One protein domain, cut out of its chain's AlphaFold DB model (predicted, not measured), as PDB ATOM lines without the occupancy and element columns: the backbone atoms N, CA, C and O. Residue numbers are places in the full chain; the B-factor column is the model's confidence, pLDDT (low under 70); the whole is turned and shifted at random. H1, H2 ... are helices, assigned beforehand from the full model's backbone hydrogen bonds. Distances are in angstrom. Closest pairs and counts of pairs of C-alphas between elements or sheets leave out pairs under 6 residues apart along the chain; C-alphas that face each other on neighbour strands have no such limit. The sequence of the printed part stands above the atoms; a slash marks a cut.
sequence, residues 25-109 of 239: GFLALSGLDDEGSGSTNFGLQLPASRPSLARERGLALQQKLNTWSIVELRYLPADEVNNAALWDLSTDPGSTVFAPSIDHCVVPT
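AT A GLANCE: This is residues 25 to 109 of the 239 residues of the protein "COesterase domain-containing protein" of Trichoderma harzianum (UniProt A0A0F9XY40). The model has little regular structure: a loop-rich body with one longer helix, H2, near whose last residues the short H3 and H4 lie, and with the small H1 near H3. The long loops 34 to 50 and 85 to 109 make much of the rest. Of 85 printed residues, 31 are in four named helices, H1 to H4 in chain order, with no named strand: all helix, compact, radius of gyration of the C-alphas 12.6 A, spans 36 by 32 by 18 A, only just flat.

HOW THE PARTS SIT: H1, residues 30 to 33, is close to but not clearly touching H3, residues 70 to 75; closest C-alphas Gly 31 and Ile 70, 5.9 A. H2, residues 51 to 64, is close to but not clearly touching H4, residues 78 to 84, about perpendicular at 81 degrees; closest C-alphas Lys 64 and Ala 84, 6.9 A. Every O i to N i+4 pair is within hydrogen-bond range in H2, H3 and H4; H1 is too short for one.

IN THESE COORDINATES: H1 begins at C-alpha 30 (33.387, 2.004, -22.742). H2 measures 20.2 A. H4 ends at C-alpha 84 (51.899, 0.925, -16.173).

THE WHOLE: The printed part has no cut. H1 to H2 is a long link. Residues 25 to 51 and 88 to 96 have pLDDT under 70.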
ATOM      1  N   GLY A  25      49.704  -1.631 -28.403       29.30
ATOM      2  CA  GLY A  25      48.468  -2.360 -28.132       29.30
ATOM      3  C   GLY A  25      47.553  -1.441 -27.326       29.30
ATOM      4  O   GLY A  25      47.949  -0.970 -26.263       29.30
ATOM      5  N   PHE A  26      46.366  -1.129 -27.845       36.81
ATOM      6  CA  PHE A  26      45.463  -0.154 -27.231       36.81
ATOM      7  C   PHE A  26      44.239  -0.795 -26.567       36.81
ATOM      8  O   PHE A  26      43.769  -1.869 -26.939       36.81
ATOM      9  N   LEU A  27      43.767  -0.081 -25.545       40.66
ATOM     10  CA  LEU A  27      42.718  -0.394 -24.575       40.66
ATOM     11  C   LEU A  27      41.342  -0.611 -25.221       40.66
ATOM     12  O   LEU A  27      40.987   0.089 -26.162       40.66
ATOM     13  N   ALA A  28      40.517  -1.487 -24.638       48.56
ATOM     14  CA  ALA A  28      39.067  -1.443 -24.828       48.56
ATOM     15  C   ALA A  28      38.431  -0.867 -23.555       48.56
ATOM     16  O   ALA A  28      38.561  -1.439 -22.477       48.56
ATOM     17  N   LEU A  29      37.775   0.283 -23.657       44.88
ATOM     18  CA  LEU A  29      37.101   0.994 -22.562       44.88
ATOM     19  C   LEU A  29      35.767   1.511 -23.097       44.88
ATOM     20  O   LEU A  29      35.703   1.898 -24.258       44.88
ATOM     21  N   SER A  30      34.719   1.573 -22.273       52.31
ATOM     22  CA  SER A  30      33.387   2.004 -22.742       52.31
ATOM     23  C   SER A  30      33.386   3.414 -23.341       52.31
ATOM     24  O   SER A  30      32.693   3.655 -24.315       52.31
ATOM     25  N   GLY A  31      34.214   4.327 -22.822       47.06
ATOM     26  CA  GLY A  31      34.358   5.669 -23.398       47.06
ATOM     27  C   GLY A  31      35.050   5.705 -24.769       47.06
ATOM     28  O   GLY A  31      34.922   6.701 -25.465       47.06
ATOM     29  N   LEU A  32      35.773   4.651 -25.171       48.03
ATOM     30  CA  LEU A  32      36.298   4.526 -26.540       48.03
ATOM     31  C   LEU A  32      35.201   4.098 -27.523       48.03
ATOM     32  O   LEU A  32      35.251   4.507 -28.677       48.03
ATOM     33  N   ASP A  33      34.205   3.333 -27.062       51.16
ATOM     34  CA  ASP A  33      33.064   2.899 -27.882       51.16
ATOM     35  C   ASP A  33      32.192   4.104 -28.319       51.16
ATOM     36  O   ASP A  33      31.596   4.084 -29.396       51.16
ATOM     37  N   ASP A  34      32.163   5.176 -27.514       46.66
ATOM     38  CA  ASP A  34      31.415   6.418 -27.778       46.66
ATOM     39  C   ASP A  34      32.106   7.355 -28.795       46.66
ATOM     40  O   ASP A  34      31.485   8.292 -29.302       46.66
ATOM     41  N   GLU A  35      33.386   7.123 -29.108       43.50
ATOM     42  CA  GLU A  35      34.199   7.999 -29.966       43.50
ATOM     43  C   GLU A  35      34.355   7.503 -31.418       43.50
ATOM     44  O   GLU A  35      34.947   8.196 -32.247       43.50
ATOM     45  N   GLY A  36      33.792   6.339 -31.757       37.31
ATOM     46  CA  GLY A  36      33.868   5.728 -33.089       37.31
ATOM     47  C   GLY A  36      34.347   4.275 -33.052       37.31
ATOM     48  O   GLY A  36      34.551   3.706 -31.986       37.31
ATOM     49  N   SER A  37      34.486   3.649 -34.230       35.78
ATOM     50  CA  SER A  37      34.824   2.223 -34.388       35.78
ATOM     51  C   SER A  37      36.016   1.795 -33.527       35.78
ATOM     52  O   SER A  37      37.063   2.440 -33.580       35.78
ATOM     53  N   GLY A  38      35.825   0.709 -32.772       35.38
ATOM     54  CA  GLY A  38      36.734   0.210 -31.745       35.38
ATOM     55  C   GLY A  38      38.212   0.167 -32.141       35.38
ATOM     56  O   GLY A  38      38.597  -0.054 -33.284       35.38
ATOM     57  N   SER A  39      39.053   0.417 -31.140       34.59
ATOM     58  CA  SER A  39      40.511   0.446 -31.247       34.59
ATOM     59  C   SER A  39      41.078  -0.911 -31.691       34.59
ATOM     60  O   SER A  39      40.859  -1.932 -31.035       34.59
ATOM     61  N   THR A  40      41.867  -0.905 -32.768       33.09
ATOM     62  CA  THR A  40      42.486  -2.099 -33.363       33.09
ATOM     63  C   THR A  40      44.004  -2.020 -33.370       33.09
ATOM     64  O   THR A  40      44.557  -1.020 -33.821       33.09
ATOM     65  N   ASN A  41      44.678  -3.112 -33.005       28.69
ATOM     66  CA  ASN A  41      45.988  -3.442 -33.567       28.69
ATOM     67  C   ASN A  41      46.251  -4.953 -33.487       28.69
ATOM     68  O   ASN A  41      45.788  -5.597 -32.546       28.69
ATOM     69  N   PHE A  42      46.953  -5.492 -34.488       28.08
ATOM     70  CA  PHE A  42      47.263  -6.912 -34.685       28.08
ATOM     71  C   PHE A  42      48.384  -7.389 -33.750       28.08
ATOM     72  O   PHE A  42      49.423  -6.748 -33.627       28.08
ATOM     73  N   GLY A  43      48.182  -8.552 -33.135       29.48
ATOM     74  CA  GLY A  43      49.120  -9.229 -32.246       29.48
ATOM     75  C   GLY A  43      48.627 -10.652 -32.027       29.48
ATOM     76  O   GLY A  43      47.671 -10.887 -31.291       29.48
ATOM     77  N   LEU A  44      49.214 -11.579 -32.774       34.59
ATOM     78  CA  LEU A  44      48.995 -13.014 -32.658       34.59
ATOM     79  C   LEU A  44      49.408 -13.438 -31.242       34.59
ATOM     80  O   LEU A  44      50.525 -13.131 -30.867       34.59
ATOM     81  N   GLN A  45      48.529 -14.085 -30.470       42.09
ATOM     82  CA  GLN A  45      48.926 -15.077 -29.448       42.09
ATOM     83  C   GLN A  45      47.736 -15.730 -28.729       42.09
ATOM     84  O   GLN A  45      47.911 -16.737 -28.056       42.09
ATOM     85  N   LEU A  46      46.513 -15.224 -28.877       40.94
ATOM     86  CA  LEU A  46      45.299 -15.835 -28.331       40.94
ATOM     87  C   LEU A  46      44.155 -15.588 -29.330       40.94
ATOM     88  O   LEU A  46      44.250 -14.622 -30.096       40.94
ATOM     89  N   PRO A  47      43.080 -16.408 -29.370       47.75
ATOM     90  CA  PRO A  47      41.878 -16.028 -30.114       47.75
ATOM     91  C   PRO A  47      41.536 -14.589 -29.736       47.75
ATOM     92  O   PRO A  47      41.575 -14.280 -28.541       47.75
ATOM     93  N   ALA A  48      41.284 -13.732 -30.739       50.59
ATOM     94  CA  ALA A  48      40.999 -12.311 -30.543       50.59
ATOM     95  C   ALA A  48      40.184 -12.142 -29.261       50.59
ATOM     96  O   ALA A  48      39.140 -12.789 -29.101       50.59
ATOM     97  N   SER A  49      40.746 -11.398 -28.305       56.00
ATOM     98  CA  SER A  49      40.222 -11.385 -26.947       56.00
ATOM     99  C   SER A  49      38.738 -11.044 -27.007       56.00
ATOM    100  O   SER A  49      38.310 -10.151 -27.749       56.00
ATOM    101  N   ARG A  50      37.917 -11.814 -26.281       64.56
ATOM    102  CA  ARG A  50      36.483 -11.526 -26.233       64.56
ATOM    103  C   ARG A  50      36.316 -10.078 -25.759       64.56
ATOM    104  O   ARG A  50      37.055  -9.677 -24.855       64.56
ATOM    105  N   PRO A  51      35.337  -9.322 -26.281       69.19
ATOM    106  CA  PRO A  51      35.160  -7.909 -25.936       69.19
ATOM    107  C   PRO A  51      35.146  -7.634 -24.423       69.19
ATOM    108  O   PRO A  51      35.574  -6.580 -23.968       69.19
ATOM    109  N   SER A  52      34.655  -8.585 -23.620       75.50
ATOM    110  CA  SER A  52      34.643  -8.496 -22.157       75.50
ATOM    111  C   SER A  52      36.040  -8.524 -21.527       75.50
ATOM    112  O   SER A  52      36.294  -7.760 -20.604       75.50
ATOM    113  N   LEU A  53      36.952  -9.362 -22.031       77.94
ATOM    114  CA  LEU A  53      38.312  -9.499 -21.500       77.94
ATOM    115  C   LEU A  53      39.156  -8.260 -21.817       77.94
ATOM    116  O   LEU A  53      39.902  -7.778 -20.971       77.94
ATOM    117  N   ALA A  54      39.002  -7.706 -23.021       79.62
ATOM    118  CA  ALA A  54      39.653  -6.454 -23.388       79.62
ATOM    119  C   ALA A  54      39.189  -5.293 -22.484       79.62
ATOM    120  O   ALA A  54      40.017  -4.503 -22.029       79.62
ATOM    121  N   ARG A  55      37.885  -5.235 -22.158       81.56
ATOM    122  CA  ARG A  55      37.323  -4.250 -21.213       81.56
ATOM    123  C   ARG A  55      37.841  -4.419 -19.791       81.56
ATOM    124  O   ARG A  55      38.183  -3.433 -19.150       81.56
ATOM    125  N   GLU A  56      37.933  -5.654 -19.312       85.50
ATOM    126  CA  GLU A  56      38.508  -5.960 -18.000       85.50
ATOM    127  C   GLU A  56      39.960  -5.477 -17.894       85.50
ATOM    128  O   GLU A  56      40.319  -4.804 -16.930       85.50
ATOM    129  N   ARG A  57      40.779  -5.722 -18.927       83.75
ATOM    130  CA  ARG A  57      42.167  -5.235 -18.986       83.75
ATOM    131  C   ARG A  57      42.249  -3.707 -19.037       83.75
ATOM    132  O   ARG A  57      43.090  -3.120 -18.360       83.75
ATOM    133  N   GLY A  58      41.362  -3.058 -19.795       86.44
ATOM    134  CA  GLY A  58      41.268  -1.597 -19.834       86.44
ATOM    135  C   GLY A  58      40.939  -0.988 -18.470       86.44
ATOM    136  O   GLY A  58      41.605  -0.049 -18.035       86.44
ATOM    137  N   LEU A  59      39.968  -1.571 -17.763       89.00
ATOM    138  CA  LEU A  59      39.596  -1.176 -16.401       89.00
ATOM    139  C   LEU A  59      40.738  -1.410 -15.403       89.00
ATOM    140  O   LEU A  59      40.995  -0.555 -14.558       89.00
ATOM    141  N   ALA A  60      41.452  -2.531 -15.512       88.75
ATOM    142  CA  ALA A  60      42.603  -2.817 -14.660       88.75
ATOM    143  C   ALA A  60      43.728  -1.784 -14.849       88.75
ATOM    144  O   ALA A  60      44.323  -1.337 -13.866       88.75
ATOM    145  N   LEU A  61      43.988  -1.344 -16.089       90.31
ATOM    146  CA  LEU A  61      44.956  -0.275 -16.342       90.31
ATOM    147  C   LEU A  61      44.495   1.060 -15.745       90.31
ATOM    148  O   LEU A  61      45.289   1.739 -15.099       90.31
ATOM    149  N   GLN A  62      43.215   1.413 -15.912       91.88
ATOM    150  CA  GLN A  62      42.645   2.618 -15.306       91.88
ATOM    151  C   GLN A  62      42.830   2.637 -13.788       91.88
ATOM    152  O   GLN A  62      43.331   3.621 -13.244       91.88
ATOM    153  N   GLN A  63      42.506   1.526 -13.122       92.38
ATOM    154  CA  GLN A  63      42.691   1.360 -11.680       92.38
ATOM    155  C   GLN A  63      44.163   1.495 -11.277       92.38
ATOM    156  O   GLN A  63      44.468   2.192 -10.311       92.38
ATOM    157  N   LYS A  64      45.082   0.875 -12.029       92.44
ATOM    158  CA  LYS A  64      46.528   0.953 -11.773       92.44
ATOM    159  C   LYS A  64      47.067   2.383 -11.879       92.44
ATOM    160  O   LYS A  64      47.947   2.750 -11.107       92.44
ATOM    161  N   LEU A  65      46.524   3.175 -12.800       94.75
ATOM    162  CA  LEU A  65      46.872   4.583 -13.013       94.75
ATOM    163  C   LEU A  65      46.030   5.554 -12.168       94.75
ATOM    164  O   LEU A  65      46.189   6.764 -12.292       94.75
ATOM    165  N   ASN A  66      45.133   5.045 -11.313       95.25
ATOM    166  CA  ASN A  66      44.204   5.849 -10.515       95.25
ATOM    167  C   ASN A  66      43.390   6.854 -11.362       95.25
ATOM    168  O   ASN A  66      43.192   8.007 -10.976       95.25
ATOM    169  N   THR A  67      42.924   6.396 -12.525       94.50
ATOM    170  CA  THR A  67      42.058   7.143 -13.450       94.50
ATOM    171  C   THR A  67      40.690   6.478 -13.556       94.50
ATOM    172  O   THR A  67      40.546   5.277 -13.327       94.50
ATOM    173  N   TRP A  68      39.674   7.254 -13.926       89.25
ATOM    174  CA  TRP A  68      38.273   6.822 -13.951       89.25
ATOM    175  C   TRP A  68      37.610   7.012 -15.318       89.25
ATOM    176  O   TRP A  68      36.457   6.629 -15.512       89.25
ATOM    177  N   SER A  69      38.321   7.590 -16.290       87.75
ATOM    178  CA  SER A  69      37.819   7.787 -17.653       87.75
ATOM    179  C   SER A  69      38.927   7.719 -18.704       87.75
ATOM    180  O   SER A  69      40.112   7.847 -18.396       87.75
ATOM    181  N   ILE A  70      38.543   7.517 -19.968       88.06
ATOM    182  CA  ILE A  70      39.480   7.605 -21.097       88.06
ATOM    183  C   ILE A  70      40.035   9.026 -21.261       88.06
ATOM    184  O   ILE A  70      41.185   9.204 -21.649       88.06
ATOM    185  N   VAL A  71      39.230  10.036 -20.923       90.25
ATOM    186  CA  VAL A  71      39.628  11.445 -20.959       90.25
ATOM    187  C   VAL A  71      40.776  11.687 -19.983       90.25
ATOM    188  O   VAL A  71      41.789  12.250 -20.377       90.25
ATOM    189  N   GLU A  72      40.665  11.197 -18.748       93.31
ATOM    190  CA  GLU A  72      41.745  11.280 -17.755       93.31
ATOM    191  C   GLU A  72      43.007  10.543 -18.210       93.31
ATOM    192  O   GLU A  72      44.095  11.106 -18.130       93.31
ATOM    193  N   LEU A  73      42.865   9.331 -18.764       91.00
ATOM    194  CA  LEU A  73      43.998   8.581 -19.317       91.00
ATOM    195  C   LEU A  73      44.749   9.361 -20.407       91.00
ATOM    196  O   LEU A  73      45.970   9.292 -20.470       91.00
ATOM    197  N   ARG A  74      44.043  10.120 -21.254       93.31
ATOM    198  CA  ARG A  74      44.654  10.922 -22.333       93.31
ATOM    199  C   ARG A  74      45.443  12.129 -21.844       93.31
ATOM    200  O   ARG A  74      46.241  12.665 -22.608       93.31
ATOM    201  N   TYR A  75      45.214  12.568 -20.610       96.06
ATOM    202  CA  TYR A  75      45.992  13.641 -19.996       96.06
ATOM    203  C   TYR A  75      47.292  13.147 -19.355       96.06
ATOM    204  O   TYR A  75      48.142  13.974 -19.026       96.06
ATOM    205  N   LEU A  76      47.462  11.832 -19.184       94.75
ATOM    206  CA  LEU A  76      48.692  11.270 -18.641       94.75
ATOM    207  C   LEU A  76      49.834  11.324 -19.670       94.75
ATOM    208  O   LEU A  76      49.603  11.151 -20.871       94.75
ATOM    209  N   PRO A  77      51.083  11.522 -19.218       96.12
ATOM    210  CA  PRO A  77      52.262  11.320 -20.048       96.12
ATOM    211  C   PRO A  77      52.300   9.906 -20.646       96.12
ATOM    212  O   PRO A  77      51.985   8.916 -19.985       96.12
ATOM    213  N   ALA A  78      52.713   9.795 -21.909       91.56
ATOM    214  CA  ALA A  78      52.738   8.510 -22.612       91.56
ATOM    215  C   ALA A  78      53.681   7.486 -21.952       91.56
ATOM    216  O   ALA A  78      53.401   6.289 -21.966       91.56
ATOM    217  N   ASP A  79      54.787   7.940 -21.359       94.56
ATOM    218  CA  ASP A  79      55.713   7.100 -20.603       94.56
ATOM    219  C   ASP A  79      55.079   6.550 -19.322       94.56
ATOM    220  O   ASP A  79      55.303   5.390 -18.994       94.56
ATOM    221  N   GLU A  80      54.234   7.324 -18.639       94.69
ATOM    222  CA  GLU A  80      53.489   6.852 -17.467       94.69
ATOM    223  C   GLU A  80      52.505   5.735 -17.843       94.69
ATOM    224  O   GLU A  80      52.497   4.671 -17.218       94.69
ATOM    225  N   VAL A  81      51.741   5.933 -18.923       91.12
ATOM    226  CA  VAL A  81      50.807   4.924 -19.444       91.12
ATOM    227  C   VAL A  81      51.553   3.656 -19.875       91.12
ATOM    228  O   VAL A  81      51.155   2.551 -19.503       91.12
ATOM    229  N   ASN A  82      52.667   3.800 -20.599       89.88
ATOM    230  CA  ASN A  82      53.481   2.667 -21.039       89.88
ATOM    231  C   ASN A  82      54.102   1.914 -19.856       89.88
ATOM    232  O   ASN A  82      54.025   0.691 -19.810       89.88
ATOM    233  N   ASN A  83      54.657   2.623 -18.868       90.31
ATOM    234  CA  ASN A  83      55.260   2.020 -17.675       90.31
ATOM    235  C   ASN A  83      54.239   1.226 -16.846       90.31
ATOM    236  O   ASN A  83      54.574   0.202 -16.245       90.31
ATOM    237  N   ALA A  84      52.974   1.654 -16.836       88.94
ATOM    238  CA  ALA A  84      51.899   0.925 -16.173       88.94
ATOM    239  C   ALA A  84      51.458  -0.344 -16.924       88.94
ATOM    240  O   ALA A  84      50.853  -1.223 -16.308       88.94
ATOM    241  N   ALA A  85      51.793  -0.482 -18.204       83.81
ATOM    242  CA  ALA A  85      51.390  -1.595 -19.059       83.81
ATOM    243  C   ALA A  85      52.577  -2.364 -19.664       83.81
ATOM    244  O   ALA A  85      52.387  -3.089 -20.641       83.81
ATOM    245  N   LEU A  86      53.789  -2.213 -19.109       82.38
ATOM    246  CA  LEU A  86      54.959  -2.946 -19.594       82.38
ATOM    247  C   LEU A  86      54.677  -4.442 -19.575       82.38
ATOM    248  O   LEU A  86      54.324  -5.015 -18.543       82.38
ATOM    249  N   TRP A  87      54.853  -5.047 -20.741       75.81
ATOM    250  CA  TRP A  87      54.766  -6.477 -20.927       75.81
ATOM    251  C   TRP A  87      56.175  -7.042 -21.066       75.81
ATOM    252  O   TRP A  87      57.008  -6.496 -21.791       75.81
ATOM    253  N   ASP A  88      56.422  -8.133 -20.355       69.69
ATOM    254  CA  ASP A  88      57.685  -8.851 -20.372       69.69
ATOM    255  C   ASP A  88      57.400 -10.325 -20.650       69.69
ATOM    256  O   ASP A  88      56.792 -11.025 -19.836       69.69
ATOM    257  N   LEU A  89      57.877 -10.793 -21.803       64.19
ATOM    258  CA  LEU A  89      57.732 -12.172 -22.259       64.19
ATOM    259  C   LEU A  89      58.324 -13.192 -21.267       64.19
ATOM    260  O   LEU A  89      57.899 -14.346 -21.245       64.19
ATOM    261  N   SER A  90      59.283 -12.781 -20.428       59.47
ATOM    262  CA  SER A  90      59.877 -13.642 -19.402       59.47
ATOM    263  C   SER A  90      58.965 -13.888 -18.195       59.47
ATOM    264  O   SER A  90      59.196 -14.843 -17.459       59.47
ATOM    265  N   THR A  91      57.923 -13.071 -18.001       65.50
ATOM    266  CA  THR A  91      57.005 -13.167 -16.848       65.50
ATOM    267  C   THR A  91      55.537 -13.336 -17.232       65.50
ATOM    268  O   THR A  91      54.734 -13.758 -16.402       65.50
ATOM    269  N   ASP A  92      55.179 -13.034 -18.479       63.12
ATOM    270  CA  ASP A  92      53.836 -13.210 -19.007       63.12
ATOM    271  C   ASP A  92      53.893 -13.774 -20.438       63.12
ATOM    272  O   ASP A  92      54.299 -13.053 -21.353       63.12
ATOM    273  N   PRO A  93      53.405 -15.004 -20.691       59.19
ATOM    274  CA  PRO A  93      53.363 -15.603 -22.030       59.19
ATOM    275  C   PRO A  93      52.315 -14.977 -22.974       59.19
ATOM    276  O   PRO A  93      51.840 -15.626 -23.903       59.19
ATOM    277  N   GLY A  94      51.907 -13.730 -22.731       63.44
ATOM    278  CA  GLY A  94      50.859 -13.026 -23.476       63.44
ATOM    279  C   GLY A  94      49.452 -13.211 -22.897       63.44
ATOM    280  O   GLY A  94      48.450 -12.926 -23.554       63.44
ATOM    281  N   SER A  95      49.344 -13.680 -21.656       64.38
ATOM    282  CA  SER A  95      48.081 -13.865 -20.937       64.38
ATOM    283  C   SER A  95      47.486 -12.557 -20.404       64.38
ATOM    284  O   SER A  95      46.262 -12.455 -20.266       64.38
ATOM    285  N   THR A  96      48.311 -11.535 -20.158       69.44
ATOM    286  CA  THR A  96      47.874 -10.211 -19.680       69.44
ATOM    287  C   THR A  96      48.182  -9.073 -20.653       69.44
ATOM    288  O   THR A  96      47.690  -7.962 -20.462       69.44
ATOM    289  N   VAL A  97      48.904  -9.362 -21.741       72.56
ATOM    290  CA  VAL A  97      49.247  -8.393 -22.789       72.56
ATOM    291  C   VAL A  97      48.008  -7.742 -23.419       72.56
ATOM    292  O   VAL A  97      46.955  -8.370 -23.602       72.56
ATOM    293  N   PHE A  98      48.134  -6.472 -23.799       79.31
ATOM    294  CA  PHE A  98      47.167  -5.836 -24.689       79.31
ATOM    295  C   PHE A  98      47.271  -6.465 -26.080       79.31
ATOM    296  O   PHE A  98      48.318  -6.431 -26.718       79.31
ATOM    297  N   ALA A  99      46.170  -7.061 -26.528       73.38
ATOM    298  CA  ALA A  99      46.082  -7.879 -27.731       73.38
ATOM    299  C   ALA A  99      44.839  -7.467 -28.541       73.38
ATOM    300  O   ALA A  99      43.945  -6.823 -27.979       73.38
ATOM    301  N   PRO A 100      44.730  -7.863 -29.823       74.25
ATOM    302  CA  PRO A 100      43.527  -7.628 -30.611       74.25
ATOM    303  C   PRO A 100      42.260  -8.094 -29.889       74.25
ATOM    304  O   PRO A 100      42.254  -9.107 -29.176       74.25
ATOM    305  N   SER A 101      41.160  -7.386 -30.129       79.38
ATOM    306  CA  SER A 101      39.825  -7.770 -29.672       79.38
ATOM    307  C   SER A 101      38.847  -7.777 -30.842       79.38
ATOM    308  O   SER A 101      39.084  -7.116 -31.852       79.38
ATOM    309  N   ILE A 102      37.773  -8.558 -30.724       78.25
ATOM    310  CA  ILE A 102      36.666  -8.518 -31.687       78.25
ATOM    311  C   ILE A 102      35.891  -7.224 -31.422       78.25
ATOM    312  O   ILE A 102      35.167  -7.131 -30.436       78.25
ATOM    313  N   ASP A 103      36.065  -6.223 -32.274       78.62
ATOM    314  CA  ASP A 103      35.449  -4.897 -32.135       78.62
ATOM    315  C   ASP A 103      34.138  -4.762 -32.926       78.62
ATOM    316  O   ASP A 103      33.452  -3.746 -32.829       78.62
ATOM    317  N   HIS A 104      33.790  -5.784 -33.715       82.81
ATOM    318  CA  HIS A 104      32.651  -5.784 -34.633       82.81
ATOM    319  C   HIS A 104      32.721  -4.707 -35.732       82.81
ATOM    320  O   HIS A 104      31.713  -4.434 -36.384       82.81
ATOM    321  N   CYS A 105      33.902  -4.130 -35.971       82.75
ATOM    322  CA  CYS A 105      34.134  -3.148 -37.021       82.75
ATOM    323  C   CYS A 105      35.276  -3.572 -37.946       82.75
ATOM    324  O   CYS A 105      35.014  -4.011 -39.066       82.75
ATOM    325  N   VAL A 106      36.527  -3.479 -37.491       82.19
ATOM    326  CA  VAL A 106      37.695  -3.910 -38.276       82.19
ATOM    327  C   VAL A 106      37.930  -5.410 -38.102       82.19
ATOM    328  O   VAL A 106      38.261  -6.098 -39.065       82.19
ATOM    329  N   VAL A 107      37.724  -5.929 -36.887       80.50
ATOM    330  CA  VAL A 107      37.724  -7.356 -36.550       80.50
ATOM    331  C   VAL A 107      36.275  -7.765 -36.253       80.50
ATOM    332  O   VAL A 107      35.842  -7.775 -35.096       80.50
ATOM    333  N   PRO A 108      35.484  -8.098 -37.292       80.56
ATOM    334  CA  PRO A 108      34.044  -8.302 -37.151       80.56
ATOM    335  C   PRO A 108      33.686  -9.527 -36.297       80.56
ATOM    336  O   PRO A 108      32.660  -9.545 -35.611       80.56
ATOM    337  N   THR A 109      34.527 -10.560 -36.348       81.88
ATOM    338  CA  THR A 109      34.352 -11.849 -35.671       81.88
ATOM    339  C   THR A 109      35.708 -12.545 -35.504       81.88
ATOM    340  O   THR A 109      36.747 -12.009 -35.889       81.88
TER     341      THR A 109